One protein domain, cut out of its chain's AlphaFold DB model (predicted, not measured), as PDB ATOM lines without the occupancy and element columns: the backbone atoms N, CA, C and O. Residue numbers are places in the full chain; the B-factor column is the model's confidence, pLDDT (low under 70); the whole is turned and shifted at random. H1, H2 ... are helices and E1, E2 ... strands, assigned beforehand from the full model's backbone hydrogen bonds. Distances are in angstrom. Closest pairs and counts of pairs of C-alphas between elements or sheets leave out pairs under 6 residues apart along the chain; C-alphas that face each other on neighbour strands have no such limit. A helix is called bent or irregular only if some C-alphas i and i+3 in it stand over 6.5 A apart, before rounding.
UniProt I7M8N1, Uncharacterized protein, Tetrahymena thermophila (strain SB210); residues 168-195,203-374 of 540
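Overview. This is residues 168 to 195 and 203 to 374 of the 540 residues of an uncharacterized protein of Tetrahymena thermophila (strain SB210) (UniProt I7M8N1). Two strongly twisted sheets of four strands lie partly face to face as a sandwich, with H2 and H3 side by side, packed on both sheets, and H1 packed on E6 and E7 near one end. A long stretch with no named element, residues 337 to 374, follows the last strand. The 200 printed residues run H1 E1 E2 E3 H2 E4 E5 H3 E6 E7 E8; the sheets, E3 E6 E7 E8 and E1 E2 E5 E4, are antiparallel, and the class is mixed, helices and strands. The whole is compact, with a radius of gyration of the C-alphas of 18.5 A and spans of 64 by 48 by 35 A.

Arrangement. Begin with E6 (residues 297 to 309), E7 (312 to 326) and E8 (329 to 336), a meander, each strand the antiparallel neighbour of the one before, in two hairpins. Look for N 303 and O 319 at 2.9 A, and N 322 and O 333 at 2.8 A. E3 (229 to 236) is the edge strand beside E6, with N 232 and O 306 at 2.9 A. In the other sheet, E1 (184 to 195) pairs with E2 (203 to 214), N 188 to O 210 at 2.9 A. E2 pairs with E5 (273 to 278), N 209 to O 275 at 2.8 A. E5 forms a hairpin with E4 (261 to 264), N 263 to O 274 at 2.9 A. The facing parts of this sandwich, two sheets face to face, are 9.2 A centre to centre, their strands at 33 degrees. The closest C-alphas of E1 and E8, Tyr 190 and Thr 332, are 6.0 A apart; E3 and E4 are apart. H1 (171 to 182), H2 (243 to 259) and H3 (279 to 285) are on one face of the sheet E3 E6 E7 E8, two layers, helices over a sheet. H1 runs along E6 at 3 degrees on the local plane, at a height over the sheet of 9.2 A. H2 and H3 touch, Asp 252 to Ile 285 being their closest C-alphas at 5.8 A, at a shallow tilt of 20 degrees, opposite ways. The O i to N i+4 pairs within hydrogen-bond range are 6 of 8 in H1, 11 of 13 in H2 and 2 of 3 in H3.

Along the chain. Find C-alpha 171 at (11.479, 27.310, -41.748), where H1 begins; it is only just irregular, C-alphas 178 and 181 being 6.7 A apart. E7 runs 42.2 A and bends by 60 degrees at residue 315; E6 runs 39.0 A. E1, 32.8 A, bends by 61 degrees at residue 191, and E2 runs 32.7 A. H2, 24.5 A, has a kink of 29 degrees near residue 250. E8 ends at C-alpha 336, (40.178, 20.556, -50.419).

Size, cuts and confidence. The C-alphas farthest apart, Thr 168 and Glu 293, are 65.3 A apart. Residues 196 to 202 are not printed, with 4.7 A between C-alphas 195 and 203 across the cut. The links E2 to E3 and H3 to E6 are long. Mean pLDDT of the printed part is 70.9; 76 residues are under 70, among them 237 to 253, 284 to 298 and 338 to 374.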
ATOM      1  N   THR A 168       4.719  21.975 -39.145       60.00
ATOM      2  CA  THR A 168       5.409  21.793 -37.863       60.00
ATOM      3  C   THR A 168       6.918  22.051 -37.924       60.00
ATOM      4  O   THR A 168       7.554  22.121 -36.875       60.00
ATOM      5  N   SER A 169       7.511  22.183 -39.114       72.50
ATOM      6  CA  SER A 169       8.960  22.370 -39.268       72.50
ATOM      7  C   SER A 169       9.363  23.845 -39.180       72.50
ATOM      8  O   SER A 169       8.734  24.715 -39.783       72.50
ATOM      9  N   ASN A 170      10.421  24.147 -38.420       83.25
ATOM     10  CA  ASN A 170      11.007  25.486 -38.388       83.25
ATOM     11  C   ASN A 170      11.587  25.808 -39.773       83.25
ATOM     12  O   ASN A 170      12.519  25.145 -40.231       83.25
ATOM     13  N   ARG A 171      11.054  26.852 -40.418       79.94
ATOM     14  CA  ARG A 171      11.479  27.310 -41.748       79.94
ATOM     15  C   ARG A 171      12.991  27.484 -41.860       79.94
ATOM     16  O   ARG A 171      13.557  27.078 -42.872       79.94
ATOM     17  N   CYS A 172      13.641  28.017 -40.826       82.62
ATOM     18  CA  CYS A 172      15.091  28.187 -40.839       82.62
ATOM     19  C   CYS A 172      15.847  26.867 -40.870       82.62
ATOM     20  O   CYS A 172      16.831  26.748 -41.598       82.62
ATOM     21  N   ASP A 173      15.373  25.858 -40.143       84.81
ATOM     22  CA  ASP A 173      16.039  24.561 -40.111       84.81
ATOM     23  C   ASP A 173      15.995  23.890 -41.479       84.81
ATOM     24  O   ASP A 173      17.013  23.381 -41.954       84.81
ATOM     25  N   THR A 174      14.837  23.949 -42.138       83.06
ATOM     26  CA  THR A 174      14.662  23.448 -43.502       83.06
ATOM     27  C   THR A 174      15.547  24.208 -44.488       83.06
ATOM     28  O   THR A 174      16.254  23.586 -45.280       83.06
ATOM     29  N   GLU A 175      15.570  25.542 -44.431       81.88
ATOM     30  CA  GLU A 175      16.402  26.358 -45.325       81.88
ATOM     31  C   GLU A 175      17.893  26.067 -45.141       81.88
ATOM     32  O   GLU A 175      18.609  25.868 -46.123       81.88
ATOM     33  N   ILE A 176      18.367  25.949 -43.902       86.00
ATOM     34  CA  ILE A 176      19.760  25.606 -43.605       86.00
ATOM     35  C   ILE A 176      20.117  24.220 -44.127       86.00
ATOM     36  O   ILE A 176      21.150  24.069 -44.778       86.00
ATOM     37  N   GLN A 177      19.285  23.207 -43.885       83.00
ATOM     38  CA  GLN A 177      19.557  21.851 -44.367       83.00
ATOM     39  C   GLN A 177      19.656  21.796 -45.894       83.00
ATOM     40  O   GLN A 177      20.483  21.066 -46.445       83.00
ATOM     41  N   LEU A 178      18.836  22.585 -46.587       81.31
ATOM     42  CA  LEU A 178      18.800  22.595 -48.042       81.31
ATOM     43  C   LEU A 178      19.917  23.448 -48.661       81.31
ATOM     44  O   LEU A 178      20.375  23.122 -49.755       81.31
ATOM     45  N   THR A 179      20.388  24.494 -47.977       81.00
ATOM     46  CA  THR A 179      21.361  25.461 -48.522       81.00
ATOM     47  C   THR A 179      22.796  25.235 -48.048       81.00
ATOM     48  O   THR A 179      23.721  25.458 -48.828       81.00
ATOM     49  N   ALA A 180      23.016  24.727 -46.826       84.25
ATOM     50  CA  ALA A 180      24.353  24.523 -46.255       84.25
ATOM     51  C   ALA A 180      25.247  23.649 -47.143       84.25
ATOM     52  O   ALA A 180      26.446  23.908 -47.264       84.25
ATOM     53  N   LYS A 181      24.669  22.660 -47.840       79.44
ATOM     54  CA  LYS A 181      25.380  21.813 -48.815       79.44
ATOM     55  C   LYS A 181      26.012  22.575 -49.988       79.44
ATOM     56  O   LYS A 181      26.926  22.041 -50.601       79.44
ATOM     57  N   TYR A 182      25.579  23.805 -50.273       79.38
ATOM     58  CA  TYR A 182      26.074  24.607 -51.398       79.38
ATOM     59  C   TYR A 182      26.965  25.782 -51.004       79.38
ATOM     60  O   TYR A 182      27.386  26.528 -51.880       79.38
ATOM     61  N   PHE A 183      27.280  25.957 -49.718       84.75
ATOM     62  CA  PHE A 183      28.249  26.976 -49.308       84.75
ATOM     63  C   PHE A 183      29.572  26.768 -50.052       84.75
ATOM     64  O   PHE A 183      30.104  25.654 -50.091       84.75
ATOM     65  N   GLU A 184      30.116  27.826 -50.625       84.56
ATOM     66  CA  GLU A 184      31.450  27.779 -51.202       84.56
ATOM     67  C   GLU A 184      32.437  28.094 -50.071       84.56
ATOM     68  O   GLU A 184      32.372  29.155 -49.455       84.56
ATOM     69  N   ILE A 185      33.309  27.143 -49.735       87.62
ATOM     70  CA  ILE A 185      34.289  27.296 -48.656       87.62
ATOM     71  C   ILE A 185      35.653  27.455 -49.318       87.62
ATOM     72  O   ILE A 185      36.111  26.552 -50.012       87.62
ATOM     73  N   LYS A 186      36.273  28.620 -49.133       89.31
ATOM     74  CA  LYS A 186      37.616  28.929 -49.636       89.31
ATOM     75  C   LYS A 186      38.592  28.902 -48.482       89.31
ATOM     76  O   LYS A 186      38.291  29.427 -47.414       89.31
ATOM     77  N   ILE A 187      39.749  28.300 -48.706       90.06
ATOM     78  CA  ILE A 187      40.765  28.140 -47.674       90.06
ATOM     79  C   ILE A 187      42.080  28.641 -48.244       90.06
ATOM     80  O   ILE A 187      42.566  28.126 -49.250       90.06
ATOM     81  N   PHE A 188      42.644  29.652 -47.597       89.31
ATOM     82  CA  PHE A 188      43.931  30.230 -47.955       89.31
ATOM     83  C   PHE A 188      44.919  29.910 -46.849       89.31
ATOM     84  O   PHE A 188      44.645  30.226 -45.698       89.31
ATOM     85  N   SER A 189      46.057  29.308 -47.189       89.19
ATOM     86  CA  SER A 189      47.118  29.043 -46.215       89.19
ATOM     87  C   SER A 189      48.372  29.818 -46.562       89.19
ATOM     88  O   SER A 189      48.747  29.887 -47.732       89.19
ATOM     89  N   TYR A 190      49.013  30.394 -45.551       90.31
ATOM     90  CA  TYR A 190      50.262  31.123 -45.714       90.31
ATOM     91  C   TYR A 190      51.064  31.162 -44.410       90.31
ATOM     92  O   TYR A 190      50.539  30.955 -43.316       90.31
ATOM     93  N   PHE A 191      52.359  31.436 -44.538       90.75
ATOM     94  CA  PHE A 191      53.273  31.625 -43.418       90.75
ATOM     95  C   PHE A 191      53.303  33.092 -42.981       90.75
ATOM     96  O   PHE A 191      53.370  33.991 -43.823       90.75
ATOM     97  N   GLN A 192      53.277  33.348 -41.673       92.19
ATOM     98  CA  GLN A 192      53.357  34.697 -41.121       92.19
ATOM     99  C   GLN A 192      54.210  34.722 -39.850       92.19
ATOM    100  O   GLN A 192      54.012  33.916 -38.945       92.19
ATOM    101  N   LYS A 193      55.116  35.700 -39.763       90.38
ATOM    102  CA  LYS A 193      55.831  36.033 -38.524       90.38
ATOM    103  C   LYS A 193      55.058  37.106 -37.769       90.38
ATOM    104  O   LYS A 193      54.723  38.138 -38.355       90.38
ATOM    105  N   GLU A 194      54.768  36.882 -36.494       88.62
ATOM    106  CA  GLU A 194      54.126  37.875 -35.628       88.62
ATOM    107  C   GLU A 194      55.036  38.200 -34.439       88.62
ATOM    108  O   GLU A 194      55.613  37.314 -33.806       88.62
ATOM    109  N   ASN A 195      55.168  39.491 -34.128       80.81
ATOM    110  CA  ASN A 195      55.797  39.919 -32.884       80.81
ATOM    111  C   ASN A 195      54.784  39.687 -31.756       80.81
ATOM    112  O   ASN A 195      53.699  40.272 -31.777       80.81
ATOM    113  N   GLN A 203      59.736  36.843 -31.517       80.75
ATOM    114  CA  GLN A 203      59.047  36.587 -32.774       80.75
ATOM    115  C   GLN A 203      58.549  35.150 -32.770       80.75
ATOM    116  O   GLN A 203      59.325  34.225 -32.533       80.75
ATOM    117  N   GLN A 204      57.256  34.981 -33.026       87.06
ATOM    118  CA  GLN A 204      56.664  33.668 -33.188       87.06
ATOM    119  C   GLN A 204      56.211  33.489 -34.632       87.06
ATOM    120  O   GLN A 204      55.568  34.353 -35.235       87.06
ATOM    121  N   ASP A 205      56.567  32.334 -35.169       90.31
ATOM    122  CA  ASP A 205      56.261  31.933 -36.527       90.31
ATOM    123  C   ASP A 205      54.947  31.138 -36.537       90.31
ATOM    124  O   ASP A 205      54.751  30.220 -35.733       90.31
ATOM    125  N   PHE A 206      54.033  31.494 -37.441       91.62
ATOM    126  CA  PHE A 206      52.711  30.887 -37.561       91.62
ATOM    127  C   PHE A 206      52.435  30.401 -38.983       91.62
ATOM    128  O   PHE A 206      52.757  31.067 -39.969       91.62
ATOM    129  N   ILE A 207      51.728  29.277 -39.077       91.00
ATOM    130  CA  ILE A 207      50.910  28.967 -40.246       91.00
ATOM    131  C   ILE A 207      49.520  29.544 -40.020       91.00
ATOM    132  O   ILE A 207      48.869  29.246 -39.018       91.00
ATOM    133  N   ILE A 208      49.061  30.356 -40.962       92.00
ATOM    134  CA  ILE A 208      47.731  30.948 -40.951       92.00
ATOM    135  C   ILE A 208      46.878  30.235 -41.992       92.00
ATOM    136  O   ILE A 208      47.313  30.082 -43.133       92.00
ATOM    137  N   GLN A 209      45.669  29.817 -41.610       92.88
ATOM    138  CA  GLN A 209      44.626  29.405 -42.546       92.88
ATOM    139  C   GLN A 209      43.423  30.338 -42.430       92.88
ATOM    140  O   GLN A 209      42.731  30.337 -41.412       92.88
ATOM    141  N   ASP A 210      43.148  31.098 -43.483       91.44
ATOM    142  CA  ASP A 210      41.935  31.900 -43.598       91.44
ATOM    143  C   ASP A 210      40.847  31.074 -44.278       91.44
ATOM    144  O   ASP A 210      40.951  30.721 -45.455       91.44
ATOM    145  N   ILE A 211      39.798  30.765 -43.520       91.19
ATOM    146  CA  ILE A 211      38.641  29.999 -43.973       91.19
ATOM    147  C   ILE A 211      37.521  30.988 -44.237       91.19
ATOM    148  O   ILE A 211      36.957  31.576 -43.315       91.19
ATOM    149  N   ILE A 212      37.201  31.178 -45.511       89.12
ATOM    150  CA  ILE A 212      36.179  32.111 -45.969       89.12
ATOM    151  C   ILE A 212      34.968  31.309 -46.424       89.12
ATOM    152  O   ILE A 212      35.031  30.559 -47.400       89.12
ATOM    153  N   ILE A 213      33.851  31.486 -45.722       86.88
ATOM    154  CA  ILE A 213      32.588  30.836 -46.067       86.88
ATOM    155  C   ILE A 213      31.783  31.797 -46.932       86.88
ATOM    156  O   ILE A 213      31.095  32.697 -46.437       86.88
ATOM    157  N   ASN A 214      31.868  31.595 -48.244       80.94
ATOM    158  CA  ASN A 214      31.048  32.322 -49.187       80.94
ATOM    159  C   ASN A 214      29.618  31.763 -49.164       80.94
ATOM    160  O   ASN A 214      29.339  30.595 -49.446       80.94
ATOM    161  N   THR A 215      28.711  32.654 -48.787       74.12
ATOM    162  CA  THR A 215      27.275  32.401 -48.635       74.12
ATOM    163  C   THR A 215      26.456  33.216 -49.626       74.12
ATOM    164  O   THR A 215      25.237  33.203 -49.555       74.12
ATOM    165  N   GLU A 216      27.102  33.903 -50.567       66.00
ATOM    166  CA  GLU A 216      26.447  34.744 -51.572       66.00
ATOM    167  C   GLU A 216      25.433  33.960 -52.419       66.00
ATOM    168  O   GLU A 216      24.400  34.491 -52.820       66.00
ATOM    169  N   HIS A 217      25.681  32.663 -52.622       59.78
ATOM    170  CA  HIS A 217      24.763  31.746 -53.306       59.78
ATOM    171  C   HIS A 217      23.862  30.945 -52.354       59.78
ATOM    172  O   HIS A 217      22.953  30.236 -52.786       59.78
ATOM    173  N   SER A 218      24.096  31.067 -51.052       63.41
ATOM    174  CA  SER A 218      23.372  30.378 -49.993       63.41
ATOM    175  C   SER A 218      22.211  31.247 -49.539       63.41
ATOM    176  O   SER A 218      22.329  32.048 -48.617       63.41
ATOM    177  N   GLN A 219      21.088  31.140 -50.233       66.81
ATOM    178  CA  GLN A 219      19.938  31.989 -49.943       66.81
ATOM    179  C   GLN A 219      19.244  31.543 -48.666       66.81
ATOM    180  O   GLN A 219      18.582  30.508 -48.636       66.81
ATOM    181  N   PHE A 220      19.366  32.360 -47.631       70.12
ATOM    182  CA  PHE A 220      18.461  32.331 -46.496       70.12
ATOM    183  C   PHE A 220      17.331  33.305 -46.797       70.12
ATOM    184  O   PHE A 220      17.589  34.489 -47.010       70.12
ATOM    185  N   ASN A 221      16.089  32.824 -46.851       66.56
ATOM    186  CA  ASN A 221      14.953  33.720 -47.064       66.56
ATOM    187  C   ASN A 221      14.660  34.539 -45.804       66.56
ATOM    188  O   ASN A 221      14.070  35.611 -45.896       66.56
ATOM    189  N   LEU A 222      15.061  34.038 -44.631       71.19
ATOM    190  CA  LEU A 222      14.998  34.792 -43.384       71.19
ATOM    191  C   LEU A 222      16.407  35.223 -42.975       71.19
ATOM    192  O   LEU A 222      17.312  34.399 -42.824       71.19
ATOM    193  N   ASN A 223      16.566  36.527 -42.746       66.06
ATOM    194  CA  ASN A 223      17.852  37.161 -42.438       66.06
ATOM    195  C   ASN A 223      18.562  36.554 -41.214       66.06
ATOM    196  O   ASN A 223      19.782  36.626 -41.126       66.06
ATOM    197  N   ASN A 224      17.816  35.934 -40.298       77.38
ATOM    198  CA  ASN A 224      18.312  35.369 -39.044       77.38
ATOM    199  C   ASN A 224      18.609  33.861 -39.095       77.38
ATOM    200  O   ASN A 224      19.163  33.327 -38.136       77.38
ATOM    201  N   CYS A 225      18.265  33.139 -40.171       80.31
ATOM    202  CA  CYS A 225      18.562  31.701 -40.220       80.31
ATOM    203  C   CYS A 225      20.068  31.453 -40.166       80.31
ATOM    204  O   CYS A 225      20.528  30.513 -39.521       80.31
ATOM    205  N   ARG A 226      20.850  32.332 -40.794       77.94
ATOM    206  CA  ARG A 226      22.305  32.247 -40.761       77.94
ATOM    207  C   ARG A 226      22.855  32.270 -39.334       77.94
ATOM    208  O   ARG A 226      23.741  31.477 -39.032       77.94
ATOM    209  N   ASP A 227      22.284  33.102 -38.469       82.44
ATOM    210  CA  ASP A 227      22.761  33.293 -37.096       82.44
ATOM    211  C   ASP A 227      22.652  32.016 -36.252       82.44
ATOM    212  O   ASP A 227      23.389  31.847 -35.282       82.44
ATOM    213  N   SER A 228      21.777  31.082 -36.644       85.38
ATOM    214  CA  SER A 228      21.625  29.776 -35.987       85.38
ATOM    215  C   SER A 228      22.700  28.745 -36.365       85.38
ATOM    216  O   SER A 228      22.761  27.664 -35.767       85.38
ATOM    217  N   LEU A 229      23.564  29.060 -37.337       86.12
ATOM    218  CA  LEU A 229      24.670  28.194 -37.727       86.12
ATOM    219  C   LEU A 229      25.774  28.213 -36.672       86.12
ATOM    220  O   LEU A 229      26.268  29.260 -36.260       86.12
ATOM    221  N   GLN A 230      26.222  27.023 -36.294       88.50
ATOM    222  CA  GLN A 230      27.372  26.825 -35.422       88.50
ATOM    223  C   GLN A 230      28.494  26.168 -36.223       88.50
ATOM    224  O   GLN A 230      28.266  25.201 -36.951       88.50
ATOM    225  N   PHE A 231      29.717  26.659 -36.060       87.00
ATOM    226  CA  PHE A 231      30.891  26.168 -36.777       87.00
ATOM    227  C   PHE A 231      31.821  25.487 -35.776       87.00
ATOM    228  O   PHE A 231      32.250  26.098 -34.801       87.00
ATOM    229  N   GLN A 232      32.099  24.202 -35.986       89.25
ATOM    230  CA  GLN A 232      33.016  23.433 -35.153       89.25
ATOM    231  C   GLN A 232      34.208  22.976 -35.985       89.25
ATOM    232  O   GLN A 232      34.057  22.156 -36.892       89.25
ATOM    233  N   TYR A 233      35.390  23.459 -35.620       84.50
ATOM    234  CA  TYR A 233      36.662  23.063 -36.213       84.50
ATOM    235  C   TYR A 233      37.267  21.892 -35.445       84.50
ATOM    236  O   TYR A 233      37.289  21.888 -34.215       84.50
ATOM    237  N   LEU A 234      37.743  20.888 -36.174       82.25
ATOM    238  CA  LEU A 234      38.377  19.695 -35.633       82.25
ATOM    239  C   LEU A 234      39.662  19.404 -36.400       82.25
ATOM    240  O   LEU A 234      39.709  19.525 -37.625       82.25
ATOM    241  N   VAL A 235      40.679  18.953 -35.672       81.56
ATOM    242  CA  VAL A 235      41.904  18.408 -36.253       81.56
ATOM    243  C   VAL A 235      41.828  16.889 -36.182       81.56
ATOM    244  O   VAL A 235      41.432  16.315 -35.167       81.56
ATOM    245  N   ARG A 236      42.151  16.218 -37.283       74.25
ATOM    246  CA  ARG A 236      42.117  14.761 -37.401       74.25
ATOM    247  C   ARG A 236      43.483  14.239 -37.813       74.25
ATOM    248  O   ARG A 236      44.232  14.890 -38.542       74.25
ATOM    249  N   ASN A 237      43.766  13.014 -37.388       65.50
ATOM    250  CA  ASN A 237      44.905  12.280 -37.904       65.50
ATOM    251  C   ASN A 237      44.657  11.920 -39.375       65.50
ATOM    252  O   ASN A 237      43.568  11.458 -39.725       65.50
ATOM    253  N   SER A 238      45.655  12.143 -40.226       60.47
ATOM    254  CA  SER A 238      45.584  11.810 -41.647       60.47
ATOM    255  C   SER A 238      45.881  10.332 -41.934       60.47
ATOM    256  O   SER A 238      45.498   9.858 -43.002       60.47
ATOM    257  N   SER A 239      46.515   9.591 -41.011       54.25
ATOM    258  CA  SER A 239      46.864   8.179 -41.207       54.25
ATOM    259  C   SER A 239      45.855   7.233 -40.552       54.25
ATOM    260  O   SER A 239      45.747   7.177 -39.328       54.25
ATOM    261  N   ALA A 240      45.156   6.440 -41.367       44.38
ATOM    262  CA  ALA A 240      44.296   5.345 -40.913       44.38
ATOM    263  C   ALA A 240      45.068   4.038 -40.614       44.38
ATOM    264  O   ALA A 240      44.456   3.037 -40.251       44.38
ATOM    265  N   GLU A 241      46.397   4.019 -40.768       40.97
ATOM    266  CA  GLU A 241      47.125   2.768 -41.033       40.97
ATOM    267  C   GLU A 241      47.831   2.091 -39.848       40.97
ATOM    268  O   GLU A 241      48.405   1.028 -40.043       40.97
ATOM    269  N   ASN A 242      47.782   2.592 -38.607       43.44
ATOM    270  CA  ASN A 242      48.347   1.822 -37.484       43.44
ATOM    271  C   ASN A 242      47.739   2.183 -36.128       43.44
ATOM    272  O   ASN A 242      48.039   3.232 -35.569       43.44
ATOM    273  N   GLN A 243      46.948   1.276 -35.545       45.34
ATOM    274  CA  GLN A 243      46.271   1.474 -34.251       45.34
ATOM    275  C   GLN A 243      47.226   1.795 -33.085       45.34
ATOM    276  O   GLN A 243      46.840   2.514 -32.167       45.34
ATOM    277  N   LEU A 244      48.479   1.330 -33.147       47.84
ATOM    278  CA  LEU A 244      49.517   1.616 -32.148       47.84
ATOM    279  C   LEU A 244      50.220   2.972 -32.359       47.84
ATOM    280  O   LEU A 244      50.554   3.626 -31.377       47.84
ATOM    281  N   LEU A 245      50.385   3.444 -33.605       52.59
ATOM    282  CA  LEU A 245      50.818   4.831 -33.865       52.59
ATOM    283  C   LEU A 245      49.712   5.832 -33.501       52.59
ATOM    284  O   LEU A 245      50.008   6.931 -33.036       52.59
ATOM    285  N   ILE A 246      48.448   5.433 -33.674       52.53
ATOM    286  CA  ILE A 246      47.276   6.284 -33.457       52.53
ATOM    287  C   ILE A 246      47.205   6.812 -32.016       52.53
ATOM    288  O   ILE A 246      46.860   7.973 -31.846       52.53
ATOM    289  N   GLN A 247      47.564   6.030 -30.989       57.16
ATOM    290  CA  GLN A 247      47.448   6.486 -29.592       57.16
ATOM    291  C   GLN A 247      48.393   7.647 -29.253       57.16
ATOM    292  O   GLN A 247      47.934   8.663 -28.731       57.16
ATOM    293  N   ASN A 248      49.679   7.541 -29.605       58.41
ATOM    294  CA  ASN A 248      50.652   8.613 -29.358       58.41
ATOM    295  C   ASN A 248      50.333   9.851 -30.211       58.41
ATOM    296  O   ASN A 248      50.272  10.965 -29.699       58.41
ATOM    297  N   GLN A 249      49.982   9.641 -31.483       60.56
ATOM    298  CA  GLN A 249      49.591  10.727 -32.386       60.56
ATOM    299  C   GLN A 249      48.329  11.460 -31.924       60.56
ATOM    300  O   GLN A 249      48.158  12.641 -32.210       60.56
ATOM    301  N   GLN A 250      47.418  10.784 -31.224       63.12
ATOM    302  CA  GLN A 250      46.191  11.412 -30.750       63.12
ATOM    303  C   GLN A 250      46.449  12.376 -29.591       63.12
ATOM    304  O   GLN A 250      45.790  13.410 -29.512       63.12
ATOM    305  N   GLN A 251      47.436  12.092 -28.738       66.44
ATOM    306  CA  GLN A 251      47.882  13.041 -27.722       66.44
ATOM    307  C   GLN A 251      48.537  14.273 -28.367       66.44
ATOM    308  O   GLN A 251      48.207  15.397 -27.994       66.44
ATOM    309  N   ASP A 252      49.367  14.076 -29.391       67.06
ATOM    310  CA  ASP A 252      50.016  15.171 -30.125       67.06
ATOM    311  C   ASP A 252      49.009  16.041 -30.893       67.06
ATOM    312  O   ASP A 252      49.106  17.267 -30.899       67.06
ATOM    313  N   LEU A 253      47.976  15.432 -31.479       67.06
ATOM    314  CA  LEU A 253      46.880  16.154 -32.131       67.06
ATOM    315  C   LEU A 253      45.997  16.908 -31.133       67.06
ATOM    316  O   LEU A 253      45.556  18.015 -31.434       67.06
ATOM    317  N   ASN A 254      45.758  16.350 -29.945       74.19
ATOM    318  CA  ASN A 254      45.063  17.072 -28.879       74.19
ATOM    319  C   ASN A 254      45.892  18.282 -28.419       74.19
ATOM    320  O   ASN A 254      45.348  19.370 -28.242       74.19
ATOM    321  N   ASN A 255      47.213  18.119 -28.299       75.44
ATOM    322  CA  ASN A 255      48.128  19.221 -28.003       75.44
ATOM    323  C   ASN A 255      48.102  20.283 -29.112       75.44
ATOM    324  O   ASN A 255      48.052  21.472 -28.808       75.44
ATOM    325  N   LEU A 256      48.063  19.881 -30.389       76.62
ATOM    326  CA  LEU A 256      47.876  20.809 -31.507       76.62
ATOM    327  C   LEU A 256      46.587  21.603 -31.360       76.62
ATOM    328  O   LEU A 256      46.592  22.820 -31.499       76.62
ATOM    329  N   GLN A 257      45.487  20.908 -31.083       77.81
ATOM    330  CA  GLN A 257      44.170  21.513 -30.988       77.81
ATOM    331  C   GLN A 257      44.103  22.550 -29.863       77.81
ATOM    332  O   GLN A 257      43.459  23.581 -30.035       77.81
ATOM    333  N   ASN A 258      44.829  22.325 -28.767       80.81
ATOM    334  CA  ASN A 258      44.958  23.289 -27.672       80.81
ATOM    335  C   ASN A 258      45.810  24.517 -28.040       80.81
ATOM    336  O   ASN A 258      45.637  25.574 -27.443       80.81
ATOM    337  N   ASN A 259      46.712  24.387 -29.018       80.94
ATOM    338  CA  ASN A 259      47.601  25.461 -29.472       80.94
ATOM    339  C   ASN A 259      47.053  26.242 -30.677       80.94
ATOM    340  O   ASN A 259      47.639  27.250 -31.074       80.94
ATOM    341  N   ILE A 260      45.956  25.783 -31.282       83.94
ATOM    342  CA  ILE A 260      45.302  26.485 -32.382       83.94
ATOM    343  C   ILE A 260      44.554  27.698 -31.838       83.94
ATOM    344  O   ILE A 260      43.668  27.577 -30.993       83.94
ATOM    345  N   LEU A 261      44.855  28.867 -32.397       86.56
ATOM    346  CA  LEU A 261      44.112  30.089 -32.116       86.56
ATOM    347  C   LEU A 261      43.070  30.292 -33.212       86.56
ATOM    348  O   LEU A 261      43.415  30.433 -34.387       86.56
ATOM    349  N   LEU A 262      41.797  30.319 -32.828       88.56
ATOM    350  CA  LEU A 262      40.696  30.677 -33.718       88.56
ATOM    351  C   LEU A 262      40.379  32.161 -33.541       88.56
ATOM    352  O   LEU A 262      40.175  32.625 -32.420       88.56
ATOM    353  N   GLN A 263      40.348  32.902 -34.641       89.25
ATOM    354  CA  GLN A 263      40.028  34.326 -34.658       89.25
ATOM    355  C   GLN A 263      39.000  34.600 -35.751       89.25
ATOM    356  O   GLN A 263      39.149  34.122 -36.872       89.25
ATOM    357  N   ASP A 264      37.971  35.385 -35.457       86.81
ATOM    358  CA  ASP A 264      37.060  35.848 -36.502       86.81
ATOM    359  C   ASP A 264      37.791  36.808 -37.445       86.81
ATOM    360  O   ASP A 264      38.649  37.586 -37.018       86.81
ATOM    361  N   ILE A 265      37.457  36.763 -38.736       85.31
ATOM    362  CA  ILE A 265      38.020  37.689 -39.724       85.31
ATOM    363  C   ILE A 265      37.064  38.887 -39.854       85.31
ATOM    364  O   ILE A 265      35.951  38.718 -40.363       85.31
ATOM    365  N   PRO A 266      37.458  40.101 -39.418       82.25
ATOM    366  CA  PRO A 266      36.569  41.258 -39.433       82.25
ATOM    367  C   PRO A 266      36.062  41.588 -40.839       82.25
ATOM    368  O   PRO A 266      36.821  41.577 -41.807       82.25
ATOM    369  N   GLY A 267      34.773  41.916 -40.944       80.88
ATOM    370  CA  GLY A 267      34.133  42.280 -42.212       80.88
ATOM    371  C   GLY A 267      33.804  41.100 -43.130       80.88
ATOM    372  O   GLY A 267      33.266  41.324 -44.214       80.88
ATOM    373  N   LEU A 268      34.087  39.859 -42.715       82.50
ATOM    374  CA  LEU A 268      33.659  38.664 -43.432       82.50
ATOM    375  C   LEU A 268      32.377  38.064 -42.857       82.50
ATOM    376  O   LEU A 268      31.874  38.417 -41.792       82.50
ATOM    377  N   ALA A 269      31.826  37.151 -43.642       77.06
ATOM    378  CA  ALA A 269      30.567  36.492 -43.386       77.06
ATOM    379  C   ALA A 269      30.683  35.563 -42.153       77.06
ATOM    380  O   ALA A 269      31.693  34.869 -42.018       77.06
ATOM    381  N   GLN A 270      29.660  35.507 -41.285       77.81
ATOM    382  CA  GLN A 270      29.662  34.671 -40.068       77.81
ATOM    383  C   GLN A 270      30.101  33.230 -40.366       77.81
ATOM    384  O   GLN A 270      29.648  32.633 -41.352       77.81
ATOM    385  N   GLY A 271      30.972  32.705 -39.500       76.44
ATOM    386  CA  GLY A 271      31.632  31.410 -39.651       76.44
ATOM    387  C   GLY A 271      32.969  31.475 -40.385       76.44
ATOM    388  O   GLY A 271      33.713  30.502 -40.337       76.44
ATOM    389  N   SER A 272      33.295  32.600 -41.035       85.31
ATOM    390  CA  SER A 272      34.634  32.811 -41.588       85.31
ATOM    391  C   SER A 272      35.629  33.018 -40.451       85.31
ATOM    392  O   SER A 272      35.470  33.924 -39.633       85.31
ATOM    393  N   THR A 273      36.653  32.178 -40.406       90.56
ATOM    394  CA  THR A 273      37.574  32.088 -39.274       90.56
ATOM    395  C   THR A 273      39.002  32.004 -39.782       90.56
ATOM    396  O   THR A 273      39.297  31.328 -40.764       90.56
ATOM    397  N   ARG A 274      39.897  32.677 -39.073       92.75
ATOM    398  CA  ARG A 274      41.338  32.525 -39.169       92.75
ATOM    399  C   ARG A 274      41.797  31.505 -38.139       92.75
ATOM    400  O   ARG A 274      41.597  31.689 -36.941       92.75
ATOM    401  N   ILE A 275      42.438  30.449 -38.615       91.00
ATOM    402  CA  ILE A 275      43.154  29.478 -37.794       91.00
ATOM    403  C   ILE A 275      44.620  29.900 -37.769       91.00
ATOM    404  O   ILE A 275      45.255  29.958 -38.821       91.00
ATOM    405  N   LYS A 276      45.174  30.175 -36.588       92.25
ATOM    406  CA  LYS A 276      46.619  30.356 -36.410       92.25
ATOM    407  C   LYS A 276      47.210  29.133 -35.734       92.25
ATOM    408  O   LYS A 276      46.737  28.717 -34.677       92.25
ATOM    409  N   ILE A 277      48.254  28.584 -36.338       89.25
ATOM    410  CA  ILE A 277      48.949  27.396 -35.858       89.25
ATOM    411  C   ILE A 277      50.407  27.782 -35.596       89.25
ATOM    412  O   ILE A 277      51.116  28.099 -36.555       89.25
ATOM    413  N   PRO A 278      50.875  27.770 -34.338       89.00
ATOM    414  CA  PRO A 278      52.286  27.980 -34.037       89.00
ATOM    415  C   PRO A 278      53.166  26.974 -34.783       89.00
ATOM    416  O   PRO A 278      52.908  25.770 -34.727       89.00
ATOM    417  N   LEU A 279      54.229  27.440 -35.439       86.19
ATOM    418  CA  LEU A 279      55.127  26.569 -36.200       86.19
ATOM    419  C   LEU A 279      55.763  25.494 -35.306       86.19
ATOM    420  O   LEU A 279      55.761  24.319 -35.654       86.19
ATOM    421  N   GLN A 280      56.174  25.877 -34.095       83.25
ATOM    422  CA  GLN A 280      56.715  24.964 -33.084       83.25
ATOM    423  C   GLN A 280      55.736  23.833 -32.717       83.25
ATOM    424  O   GLN A 280      56.147  22.707 -32.445       83.25
ATOM    425  N   ALA A 281      54.423  24.100 -32.730       81.69
ATOM    426  CA  ALA A 281      53.433  23.058 -32.473       81.69
ATOM    427  C   ALA A 281      53.421  22.013 -33.600       81.69
ATOM    428  O   ALA A 281      53.239  20.833 -33.325       81.69
ATOM    429  N   LEU A 282      53.660  22.427 -34.850       77.50
ATOM    430  CA  LEU A 282      53.736  21.535 -36.012       77.50
ATOM    431  C   LEU A 282      55.010  20.690 -36.025       77.50
ATOM    432  O   LEU A 282      54.952  19.515 -36.383       77.50
ATOM    433  N   GLU A 283      56.141  21.271 -35.627       73.06
ATOM    434  CA  GLU A 283      57.417  20.553 -35.500       73.06
ATOM    435  C   GLU A 283      57.285  19.367 -34.535       73.06
ATOM    436  O   GLU A 283      57.740  18.265 -34.842       73.06
ATOM    437  N   ASN A 284      56.552  19.553 -33.432       67.44
ATOM    438  CA  ASN A 284      56.327  18.518 -32.418       67.44
ATOM    439  C   ASN A 284      55.427  17.360 -32.885       67.44
ATOM    440  O   ASN A 284      55.512  16.269 -32.333       67.44
ATOM    441  N   ILE A 285      54.567  17.581 -33.883       65.31
ATOM    442  CA  ILE A 285      53.620  16.568 -34.400       65.31
ATOM    443  C   ILE A 285      54.194  15.864 -35.629       65.31
ATOM    444  O   ILE A 285      53.630  14.882 -36.120       65.31
ATOM    445  N   SER A 286      55.310  16.371 -36.153       55.88
ATOM    446  CA  SER A 286      55.897  15.837 -37.361       55.88
ATOM    447  C   SER A 286      56.308  14.388 -37.177       55.88
ATOM    448  O   SER A 286      57.225  14.038 -36.437       55.88
ATOM    449  N   ILE A 287      55.591  13.502 -37.870       51.19
ATOM    450  CA  ILE A 287      56.001  12.114 -38.021       51.19
ATOM    451  C   ILE A 287      57.216  12.180 -38.934       51.19
ATOM    452  O   ILE A 287      57.078  12.202 -40.157       51.19
ATOM    453  N   PHE A 288      58.402  12.277 -38.337       44.19
ATOM    454  CA  PHE A 288      59.677  12.254 -39.033       44.19
ATOM    455  C   PHE A 288      59.786  10.980 -39.881       44.19
ATOM    456  O   PHE A 288      60.324   9.960 -39.455       44.19
ATOM    457  N   GLN A 289      59.334  11.040 -41.131       43.25
ATOM    458  CA  GLN A 289      59.904  10.220 -42.183       43.25
ATOM    459  C   GLN A 289      61.149  10.953 -42.654       43.25
ATOM    460  O   GLN A 289      61.138  11.644 -43.667       43.25
ATOM    461  N   LYS A 290      62.236  10.810 -41.890       40.97
ATOM    462  CA  LYS A 290      63.586  11.165 -42.340       40.97
ATOM    463  C   LYS A 290      63.986  10.142 -43.407       40.97
ATOM    464  O   LYS A 290      64.757   9.219 -43.159       40.97
ATOM    465  N   LYS A 291      63.306  10.185 -44.552       39.28
ATOM    466  CA  LYS A 291      63.438   9.191 -45.608       39.28
ATOM    467  C   LYS A 291      64.524   9.686 -46.553       39.28
ATOM    468  O   LYS A 291      64.236  10.273 -47.584       39.28
ATOM    469  N   ASN A 292      65.759   9.388 -46.156       40.56
ATOM    470  CA  ASN A 292      67.007   9.713 -46.845       40.56
ATOM    471  C   ASN A 292      67.377  11.205 -46.792       40.56
ATOM    472  O   ASN A 292      66.565  12.040 -46.432       40.56
ATOM    473  N   GLU A 293      68.647  11.482 -47.059       48.97
ATOM    474  CA  GLU A 293      69.447  12.707 -46.874       48.97
ATOM    475  C   GLU A 293      68.862  14.070 -47.317       48.97
ATOM    476  O   GLU A 293      69.515  15.089 -47.096       48.97
ATOM    477  N   ASP A 294      67.637  14.136 -47.840       51.28
ATOM    478  CA  ASP A 294      66.931  15.394 -48.076       51.28
ATOM    479  C   ASP A 294      66.288  15.885 -46.768       51.28
ATOM    480  O   ASP A 294      65.395  15.260 -46.193       51.28
ATOM    481  N   LEU A 295      66.755  17.032 -46.268       51.44
ATOM    482  CA  LEU A 295      66.345  17.651 -44.997       51.44
ATOM    483  C   LEU A 295      64.890  18.161 -44.975       51.44
ATOM    484  O   LEU A 295      64.494  18.847 -44.032       51.44
ATOM    485  N   THR A 296      64.080  17.832 -45.981       55.75
ATOM    486  CA  THR A 296      62.718  18.340 -46.113       55.75
ATOM    487  C   THR A 296      61.773  17.633 -45.146       55.75
ATOM    488  O   THR A 296      61.422  16.466 -45.343       55.75
ATOM    489  N   GLN A 297      61.333  18.331 -44.097       57.94
ATOM    490  CA  GLN A 297      60.273  17.823 -43.224       57.94
ATOM    491  C   GLN A 297      58.918  18.084 -43.882       57.94
ATOM    492  O   GLN A 297      58.654  19.194 -44.348       57.94
ATOM    493  N   ARG A 298      58.050  17.067 -43.907       63.62
ATOM    494  CA  ARG A 298      56.693  17.170 -44.452       63.62
ATOM    495  C   ARG A 298      55.667  16.796 -43.393       63.62
ATOM    496  O   ARG A 298      55.569  15.640 -42.993       63.62
ATOM    497  N   ASN A 299      54.847  17.768 -43.015       71.19
ATOM    498  CA  ASN A 299      53.686  17.572 -42.157       71.19
ATOM    499  C   ASN A 299      52.417  17.513 -42.987       71.19
ATOM    500  O   ASN A 299      52.226  18.342 -43.871       71.19
ATOM    501  N   LYS A 300      51.530  16.563 -42.679       75.50
ATOM    502  CA  LYS A 300      50.216  16.450 -43.314       75.50
ATOM    503  C   LYS A 300      49.122  16.346 -42.260       75.50
ATOM    504  O   LYS A 300      48.971  15.314 -41.606       75.50
ATOM    505  N   ILE A 301      48.322  17.399 -42.155       79.88
ATOM    506  CA  ILE A 301      47.273  17.539 -41.143       79.88
ATOM    507  C   ILE A 301      45.919  17.571 -41.834       79.88
ATOM    508  O   ILE A 301      45.734  18.300 -42.806       79.88
ATOM    509  N   LEU A 302      44.973  16.768 -41.345       82.62
ATOM    510  CA  LEU A 302      43.593  16.795 -41.812       82.62
ATOM    511  C   LEU A 302      42.782  17.723 -40.913       82.62
ATOM    512  O   LEU A 302      42.695  17.509 -39.706       82.62
ATOM    513  N   PHE A 303      42.139  18.711 -41.516       86.25
ATOM    514  CA  PHE A 303      41.175  19.569 -40.849       86.25
ATOM    515  C   PHE A 303      39.753  19.202 -41.263       86.25
ATOM    516  O   PHE A 303      39.495  18.766 -42.388       86.25
ATOM    517  N   GLU A 304      38.824  19.387 -40.333       88.75
ATOM    518  CA  GLU A 304      37.397  19.185 -40.530       88.75
ATOM    519  C   GLU A 304      36.622  20.382 -39.963       88.75
ATOM    520  O   GLU A 304      36.760  20.726 -38.791       88.75
ATOM    521  N   LEU A 305      35.777  20.996 -40.790       91.06
ATOM    522  CA  LEU A 305      34.784  21.987 -40.396       91.06
ATOM    523  C   LEU A 305      33.400  21.336 -40.407       91.06
ATOM    524  O   LEU A 305      32.870  20.984 -41.462       91.06
ATOM    525  N   ASN A 306      32.794  21.215 -39.232       91.06
ATOM    526  CA  ASN A 306      31.405  20.815 -39.074       91.06
ATOM    527  C   ASN A 306      30.524  22.057 -38.941       91.06
ATOM    528  O   ASN A 306      30.601  22.784 -37.953       91.06
ATOM    529  N   ILE A 307      29.663  22.266 -39.931       90.69
ATOM    530  CA  ILE A 307      28.602  23.268 -39.909       90.69
ATOM    531  C   ILE A 307      27.374  22.598 -39.304       90.69
ATOM    532  O   ILE A 307      26.898  21.571 -39.802       90.69
ATOM    533  N   LYS A 308      26.875  23.164 -38.212       90.88
ATOM    534  CA  LYS A 308      25.749  22.641 -37.450       90.88
ATOM    535  C   LYS A 308      24.601  23.634 -37.414       90.88
ATOM    536  O   LYS A 308      24.812  24.838 -37.479       90.88
ATOM    537  N   ASN A 309      23.404  23.105 -37.233       89.94
ATOM    538  CA  ASN A 309      22.232  23.857 -36.818       89.94
ATOM    539  C   ASN A 309      21.505  23.052 -35.740       89.94
ATOM    540  O   ASN A 309      21.301  21.846 -35.904       89.94
ATOM    541  N   SER A 310      21.155  23.699 -34.627       87.50
ATOM    542  CA  SER A 310      20.478  23.050 -33.498       87.50
ATOM    543  C   SER A 310      21.196  21.762 -33.057       87.50
ATOM    544  O   SER A 310      20.584  20.706 -32.892       87.50
ATOM    545  N   ASN A 311      22.532  21.829 -32.942       85.19
ATOM    546  CA  ASN A 311      23.452  20.721 -32.642       85.19
ATOM    547  C   ASN A 311      23.508  19.564 -33.661       85.19
ATOM    548  O   ASN A 311      24.302  18.639 -33.482       85.19
ATOM    549  N   LYS A 312      22.738  19.604 -34.754       88.62
ATOM    550  CA  LYS A 312      22.811  18.620 -35.841       88.62
ATOM    551  C   LYS A 312      23.815  19.079 -36.888       88.62
ATOM    552  O   LYS A 312      23.757  20.219 -37.338       88.62
ATOM    553  N   ILE A 313      24.726  18.194 -37.290       88.75
ATOM    554  CA  ILE A 313      25.665  18.465 -38.385       88.75
ATOM    555  C   ILE A 313      24.871  18.495 -39.692       88.75
ATOM    556  O   ILE A 313      24.282  17.489 -40.079       88.75
ATOM    557  N   VAL A 314      24.850  19.650 -40.355       89.62
ATOM    558  CA  VAL A 314      24.174  19.843 -41.649       89.62
ATOM    559  C   VAL A 314      25.148  19.747 -42.818       89.62
ATOM    560  O   VAL A 314      24.757  19.391 -43.926       89.62
ATOM    561  N   ARG A 315      26.432  20.025 -42.571       89.00
ATOM    562  CA  ARG A 315      27.511  19.819 -43.534       89.00
ATOM    563  C   ARG A 315      28.832  19.601 -42.818       89.00
ATOM    564  O   ARG A 315      29.146  20.289 -41.853       89.00
ATOM    565  N   THR A 316      29.633  18.708 -43.377       89.19
ATOM    566  CA  THR A 316      31.048  18.571 -43.048       89.19
ATOM    567  C   THR A 316      31.871  19.018 -44.249       89.19
ATOM    568  O   THR A 316      31.521  18.721 -45.390       89.19
ATOM    569  N   HIS A 317      32.943  19.756 -43.996       88.12
ATOM    570  CA  HIS A 317      33.946  20.130 -44.980       88.12
ATOM    571  C   HIS A 317      35.330  19.722 -44.471       88.12
ATOM    572  O   HIS A 317      35.574  19.767 -43.269       88.12
ATOM    573  N   ARG A 318      36.221  19.270 -45.352       87.38
ATOM    574  CA  ARG A 318      37.500  18.654 -44.986       87.38
ATOM    575  C   ARG A 318      38.574  19.097 -45.957       87.38
ATOM    576  O   ARG A 318      38.333  19.117 -47.161       87.38
ATOM    577  N   TRP A 319      39.756  19.380 -45.434       88.31
ATOM    578  CA  TRP A 319      40.925  19.724 -46.233       88.31
ATOM    579  C   TRP A 319      42.199  19.215 -45.572       88.31
ATOM    580  O   TRP A 319      42.269  19.065 -44.351       88.31
ATOM    581  N   PHE A 320      43.222  18.969 -46.381       85.25
ATOM    582  CA  PHE A 320      44.570  18.718 -45.895       85.25
ATOM    583  C   PHE A 320      45.391  20.000 -45.916       85.25
ATOM    584  O   PHE A 320      45.367  20.739 -46.898       85.25
ATOM    585  N   LEU A 321      46.156  20.224 -44.855       86.25
ATOM    586  CA  LEU A 321      47.276  21.152 -44.833       86.25
ATOM    587  C   LEU A 321      48.565  20.336 -44.945       86.25
ATOM    588  O   LEU A 321      48.852  19.512 -44.076       86.25
ATOM    589  N   ASN A 322      49.331  20.570 -46.007       83.44
ATOM    590  CA  ASN A 322      50.701  20.093 -46.119       83.44
ATOM    591  C   ASN A 322      51.644  21.243 -45.765       83.44
ATOM    592  O   ASN A 322      51.521  22.320 -46.346       83.44
ATOM    593  N   VAL A 323      52.571  21.018 -44.839       82.31
ATOM    594  CA  VAL A 323      53.600  21.997 -44.467       82.31
ATOM    595  C   VAL A 323      54.960  21.403 -44.775       82.31
ATOM    596  O   VAL A 323      55.259  20.292 -44.334       82.31
ATOM    597  N   TYR A 324      55.749  22.138 -45.547       80.06
ATOM    598  CA  TYR A 324      57.084  21.759 -45.972       80.06
ATOM    599  C   TYR A 324      58.093  22.717 -45.360       80.06
ATOM    600  O   TYR A 324      57.907  23.935 -45.399       80.06
ATOM    601  N   PHE A 325      59.154  22.138 -44.813       76.19
ATOM    602  CA  PHE A 325      60.270  22.860 -44.229       76.19
ATOM    603  C   PHE A 325      61.515  22.558 -45.048       76.19
ATOM    604  O   PHE A 325      61.929  21.402 -45.110       76.19
ATOM    605  N   ASP A 326      62.107  23.586 -45.646       70.88
ATOM    606  CA  ASP A 326      63.419  23.504 -46.288       70.88
ATOM    607  C   ASP A 326      64.326  24.583 -45.687       70.88
ATOM    608  O   ASP A 326      64.270  25.768 -46.046       70.88
ATOM    609  N   GLY A 327      65.087  24.181 -44.666       72.75
ATOM    610  CA  GLY A 327      65.933  25.074 -43.879       72.75
ATOM    611  C   GLY A 327      65.137  26.200 -43.210       72.75
ATOM    612  O   GLY A 327      64.458  25.980 -42.213       72.75
ATOM    613  N   GLN A 328      65.252  27.418 -43.748       71.75
ATOM    614  CA  GLN A 328      64.574  28.623 -43.241       71.75
ATOM    615  C   GLN A 328      63.256  28.938 -43.963       71.75
ATOM    616  O   GLN A 328      62.575  29.903 -43.609       71.75
ATOM    617  N   THR A 329      62.909  28.176 -45.001       77.56
ATOM    618  CA  THR A 329      61.695  28.411 -45.781       77.56
ATOM    619  C   THR A 329      60.581  27.480 -45.326       77.56
ATOM    620  O   THR A 329      60.778  26.277 -45.150       77.56
ATOM    621  N   VAL A 330      59.400  28.063 -45.117       82.50
ATOM    622  CA  VAL A 330      58.181  27.343 -44.756       82.50
ATOM    623  C   VAL A 330      57.186  27.524 -45.886       82.50
ATOM    624  O   VAL A 330      56.814  28.649 -46.225       82.50
ATOM    625  N   GLN A 331      56.749  26.412 -46.462       82.31
ATOM    626  CA  GLN A 331      55.752  26.396 -47.523       82.31
ATOM    627  C   GLN A 331      54.519  25.630 -47.073       82.31
ATOM    628  O   GLN A 331      54.609  24.621 -46.371       82.31
ATOM    629  N   THR A 332      53.351  26.116 -47.479       83.56
ATOM    630  CA  THR A 332      52.069  25.549 -47.069       83.56
ATOM    631  C   THR A 332      51.179  25.316 -48.267       83.56
ATOM    632  O   THR A 332      50.963  26.227 -49.063       83.56
ATOM    633  N   PHE A 333      50.577  24.134 -48.335       82.88
ATOM    634  CA  PHE A 333      49.651  23.764 -49.396       82.88
ATOM    635  C   PHE A 333      48.352  23.262 -48.797       82.88
ATOM    636  O   PHE A 333      48.350  22.431 -47.886       82.88
ATOM    637  N   THR A 334      47.242  23.768 -49.323       84.44
ATOM    638  CA  THR A 334      45.901  23.370 -48.897       84.44
ATOM    639  C   THR A 334      45.259  22.536 -49.977       84.44
ATOM    640  O   THR A 334      45.242  22.941 -51.133       84.44
ATOM    641  N   GLN A 335      44.700  21.397 -49.594       80.38
ATOM    642  CA  GLN A 335      44.015  20.513 -50.517       80.38
ATOM    643  C   GLN A 335      42.593  20.250 -50.021       80.38
ATOM    644  O   GLN A 335      42.404  19.532 -49.039       80.38
ATOM    645  N   ASP A 336      41.595  20.824 -50.694       80.94
ATOM    646  CA  ASP A 336      40.178  20.556 -50.419       80.94
ATOM    647  C   ASP A 336      39.844  19.112 -50.819       80.94
ATOM    648  O   ASP A 336      40.069  18.711 -51.960       80.94
ATOM    649  N   VAL A 337      39.322  18.320 -49.879       77.50
ATOM    650  CA  VAL A 337      38.983  16.906 -50.105       77.50
ATOM    651  C   VAL A 337      37.805  16.757 -51.072       77.50
ATOM    652  O   VAL A 337      37.734  15.772 -51.799       77.50
ATOM    653  N   TYR A 338      36.883  17.721 -51.110       68.44
ATOM    654  CA  TYR A 338      35.662  17.646 -51.920       68.44
ATOM    655  C   TYR A 338      35.872  18.059 -53.376       68.44
ATOM    656  O   TYR A 338      35.111  17.630 -54.240       68.44
ATOM    657  N   GLN A 339      36.889  18.878 -53.651       65.56
ATOM    658  CA  GLN A 339      37.247  19.291 -55.013       65.56
ATOM    659  C   GLN A 339      38.120  18.260 -55.730       65.56
ATOM    660  O   GLN A 339      38.438  18.428 -56.907       65.56
ATOM    661  N   GLN A 340      38.511  17.182 -55.046       57.62
ATOM    662  CA  GLN A 340      39.304  16.143 -55.676       57.62
ATOM    663  C   GLN A 340      38.453  15.386 -56.698       57.62
ATOM    664  O   GLN A 340      37.361  14.919 -56.365       57.62
ATOM    665  N   PRO A 341      38.931  15.245 -57.943       48.41
ATOM    666  CA  PRO A 341      38.208  14.526 -58.976       48.41
ATOM    667  C   PRO A 341      38.001  13.065 -58.560       48.41
ATOM    668  O   PRO A 341      38.901  12.247 -58.678       48.41
ATOM    669  N   PHE A 342      36.791  12.688 -58.143       50.78
ATOM    670  CA  PHE A 342      36.430  11.299 -57.812       50.78
ATOM    671  C   PHE A 342      36.442  10.340 -59.020       50.78
ATOM    672  O   PHE A 342      35.961   9.216 -58.897       50.78
ATOM    673  N   TYR A 343      36.975  10.745 -60.178       40.25
ATOM    674  CA  TYR A 343      36.771  10.100 -61.481       40.25
ATOM    675  C   TYR A 343      37.155   8.607 -61.540       40.25
ATOM    676  O   TYR A 343      36.669   7.906 -62.422       40.25
ATOM    677  N   HIS A 344      37.905   8.072 -60.568       42.28
ATOM    678  CA  HIS A 344      38.215   6.636 -60.468       42.28
ATOM    679  C   HIS A 344      38.005   6.010 -59.080       42.28
ATOM    680  O   HIS A 344      38.408   4.870 -58.837       42.28
ATOM    681  N   CYS A 345      37.337   6.712 -58.166       43.47
ATOM    682  CA  CYS A 345      36.955   6.150 -56.876       43.47
ATOM    683  C   CYS A 345      35.616   5.426 -57.049       43.47
ATOM    684  O   CYS A 345      34.590   6.073 -57.260       43.47
ATOM    685  N   LYS A 346      35.583   4.084 -56.969       40.19
ATOM    686  CA  LYS A 346      34.296   3.368 -56.876       40.19
ATOM    687  C   LYS A 346      33.518   3.948 -55.694       40.19
ATOM    688  O   LYS A 346      34.102   4.187 -54.638       40.19
ATOM    689  N   SER A 347      32.213   4.140 -55.872       36.84
ATOM    690  CA  SER A 347      31.284   4.904 -55.019       36.84
ATOM    691  C   SER A 347      31.171   4.490 -53.539       36.84
ATOM    692  O   SER A 347      30.301   4.985 -52.832       36.84
ATOM    693  N   LEU A 348      32.038   3.613 -53.033       37.69
ATOM    694  CA  LEU A 348      32.045   3.125 -51.654       37.69
ATOM    695  C   LEU A 348      33.453   3.001 -51.039       37.69
ATOM    696  O   LEU A 348      33.571   2.641 -49.870       37.69
ATOM    697  N   THR A 349      34.527   3.305 -51.776       39.41
ATOM    698  CA  THR A 349      35.895   3.282 -51.233       39.41
ATOM    699  C   THR A 349      36.351   4.697 -50.906       39.41
ATOM    700  O   THR A 349      36.346   5.561 -51.782       39.41
ATOM    701  N   LYS A 350      36.751   4.926 -49.648       42.00
ATOM    702  CA  LYS A 350      37.372   6.166 -49.159       42.00
ATOM    703  C   LYS A 350      38.746   6.349 -49.813       42.00
ATOM    704  O   LYS A 350      39.763   6.092 -49.190       42.00
ATOM    705  N   CYS A 351      38.788   6.717 -51.082       38.75
ATOM    706  CA  CYS A 351      40.038   7.051 -51.744       38.75
ATOM    707  C   CYS A 351      40.253   8.564 -51.639       38.75
ATOM    708  O   CYS A 351      39.315   9.351 -51.768       38.75
ATOM    709  N   ILE A 352      41.487   8.944 -51.329       41.19
ATOM    710  CA  ILE A 352      41.948  10.326 -51.263       41.19
ATOM    711  C   ILE A 352      43.004  10.460 -52.354       41.19
ATOM    712  O   ILE A 352      43.979   9.710 -52.368       41.19
ATOM    713  N   ILE A 353      42.825  11.417 -53.257       45.38
ATOM    714  CA  ILE A 353      43.823  11.751 -54.270       45.38
ATOM    715  C   ILE A 353      44.803  12.723 -53.630       45.38
ATOM    716  O   ILE A 353      44.450  13.837 -53.254       45.38
ATOM    717  N   LEU A 354      46.059  12.320 -53.490       44.31
ATOM    718  CA  LEU A 354      47.110  13.222 -53.035       44.31
ATOM    719  C   LEU A 354      47.724  13.880 -54.260       44.31
ATOM    720  O   LEU A 354      48.357  13.212 -55.070       44.31
ATOM    721  N   GLN A 355      47.487  15.180 -54.404       47.06
ATOM    722  CA  GLN A 355      48.179  15.983 -55.400       47.06
ATOM    723  C   GLN A 355      49.620  16.169 -54.932       47.06
ATOM    724  O   GLN A 355      49.860  16.548 -53.780       47.06
ATOM    725  N   ASP A 356      50.562  15.848 -55.813       41.22
ATOM    726  CA  ASP A 356      51.971  16.131 -55.590       41.22
ATOM    727  C   ASP A 356      52.236  17.572 -56.027       41.22
ATOM    728  O   ASP A 356      51.855  17.974 -57.128       41.22
ATOM    729  N   TYR A 357      52.816  18.361 -55.133       45.38
ATOM    730  CA  TYR A 357      53.162  19.756 -55.380       45.38
ATOM    731  C   TYR A 357      54.679  19.860 -55.352       45.38
ATOM    732  O   TYR A 357      55.322  19.252 -54.494       45.38
ATOM    733  N   ASP A 358      55.251  20.604 -56.294       44.38
ATOM    734  CA  ASP A 358      56.671  20.925 -56.240       44.38
ATOM    735  C   ASP A 358      56.976  21.960 -55.139       44.38
ATOM    736  O   ASP A 358      56.083  22.519 -54.496       44.38
ATOM    737  N   ILE A 359      58.266  22.240 -54.945       40.50
ATOM    738  CA  ILE A 359      58.771  23.249 -53.999       40.50
ATOM    739  C   ILE A 359      58.387  24.695 -54.361       40.50
ATOM    740  O   ILE A 359      58.846  25.631 -53.718       40.50
ATOM    741  N   TYR A 360      57.615  24.927 -55.418       42.00
ATOM    742  CA  TYR A 360      57.102  26.244 -55.790       42.00
ATOM    743  C   TYR A 360      55.573  26.305 -55.702       42.00
ATOM    744  O   TYR A 360      54.980  27.356 -55.944       42.00
ATOM    745  N   GLY A 361      54.925  25.204 -55.312       38.66
ATOM    746  CA  GLY A 361      53.476  25.108 -55.216       38.66
ATOM    747  C   GLY A 361      52.758  24.885 -56.527       38.66
ATOM    748  O   GLY A 361      51.529  24.968 -56.560       38.66
ATOM    749  N   PHE A 362      53.486  24.559 -57.592       44.62
ATOM    750  CA  PHE A 362      52.850  24.063 -58.792       44.62
ATOM    751  C   PHE A 362      52.421  22.624 -58.541       44.62
ATOM    752  O   PHE A 362      53.215  21.765 -58.148       44.62
ATOM    753  N   GLN A 363      51.130  22.366 -58.749       42.03
ATOM    754  CA  GLN A 363      50.641  21.002 -58.830       42.03
ATOM    755  C   GLN A 363      51.402  20.337 -59.974       42.03
ATOM    756  O   GLN A 363      51.327  20.806 -61.112       42.03
ATOM    757  N   TYR A 364      52.123  19.252 -59.685       41.91
ATOM    758  CA  TYR A 364      52.701  18.434 -60.740       41.91
ATOM    759  C   TYR A 364      51.547  18.009 -61.650       41.91
ATOM    760  O   TYR A 364      50.681  17.232 -61.242       41.91
ATOM    761  N   GLN A 365      51.535  18.490 -62.895       40.12
ATOM    762  CA  GLN A 365      50.624  18.012 -63.944       40.12
ATOM    763  C   GLN A 365      51.037  16.617 -64.441       40.12
ATOM    764  O   GLN A 365      50.894  16.285 -65.609       40.12
ATOM    765  N   SER A 366      51.597  15.793 -63.553       36.56
ATOM    766  CA  SER A 366      51.823  14.385 -63.829       36.56
ATOM    767  C   SER A 366      50.465  13.728 -64.006       36.56
ATOM    768  O   SER A 366      49.612  13.841 -63.124       36.56
ATOM    769  N   ASP A 367      50.323  12.993 -65.104       38.19
ATOM    770  CA  ASP A 367      49.196  12.115 -65.393       38.19
ATOM    771  C   ASP A 367      48.723  11.413 -64.116       38.19
ATOM    772  O   ASP A 367      49.511  10.822 -63.367       38.19
ATOM    773  N   TRP A 368      47.437  11.592 -63.830       36.16
ATOM    774  CA  TRP A 368      46.737  11.215 -62.610       36.16
ATOM    775  C   TRP A 368      47.174   9.841 -62.076       36.16
ATOM    776  O   TRP A 368      46.855   8.807 -62.659       36.16
ATOM    777  N   LYS A 369      47.866   9.801 -60.930       41.44
ATOM    778  CA  LYS A 369      48.169   8.543 -60.229       41.44
ATOM    779  C   LYS A 369      47.172   8.315 -59.098       41.44
ATOM    780  O   LYS A 369      47.179   9.014 -58.088       41.44
ATOM    781  N   THR A 370      46.331   7.297 -59.250       35.62
ATOM    782  CA  THR A 370      45.458   6.802 -58.182       35.62
ATOM    783  C   THR A 370      46.306   6.051 -57.157       35.62
ATOM    784  O   THR A 370      46.777   4.947 -57.431       35.62
ATOM    785  N   TYR A 371      46.503   6.619 -55.967       38.09
ATOM    786  CA  TYR A 371      47.079   5.872 -54.848       38.09
ATOM    787  C   TYR A 371      45.991   4.942 -54.289       38.09
ATOM    788  O   TYR A 371      45.017   5.399 -53.689       38.09
ATOM    789  N   ARG A 372      46.112   3.630 -54.522       40.75
ATOM    790  CA  ARG A 372      45.339   2.637 -53.762       40.75
ATOM    791  C   ARG A 372      46.064   2.424 -52.430       40.75
ATOM    792  O   ARG A 372      47.257   2.148 -52.431       40.75
ATOM    793  N   GLU A 373      45.344   2.500 -51.307       38.25
ATOM    794  CA  GLU A 373      45.862   2.160 -49.959       38.25
ATOM    795  C   GLU A 373      46.338   0.695 -49.863       38.25
ATOM    796  O   GLU A 373      47.000   0.296 -48.914       38.25
ATOM    797  N   THR A 374      46.045  -0.129 -50.874       46.03
ATOM    798  CA  THR A 374      46.589  -1.479 -50.999       46.03
ATOM    799  C   THR A 374      47.204  -1.667 -52.386       46.03
ATOM    800  O   THR A 374      46.552  -1.400 -53.397       46.03
TER     801      THR A 374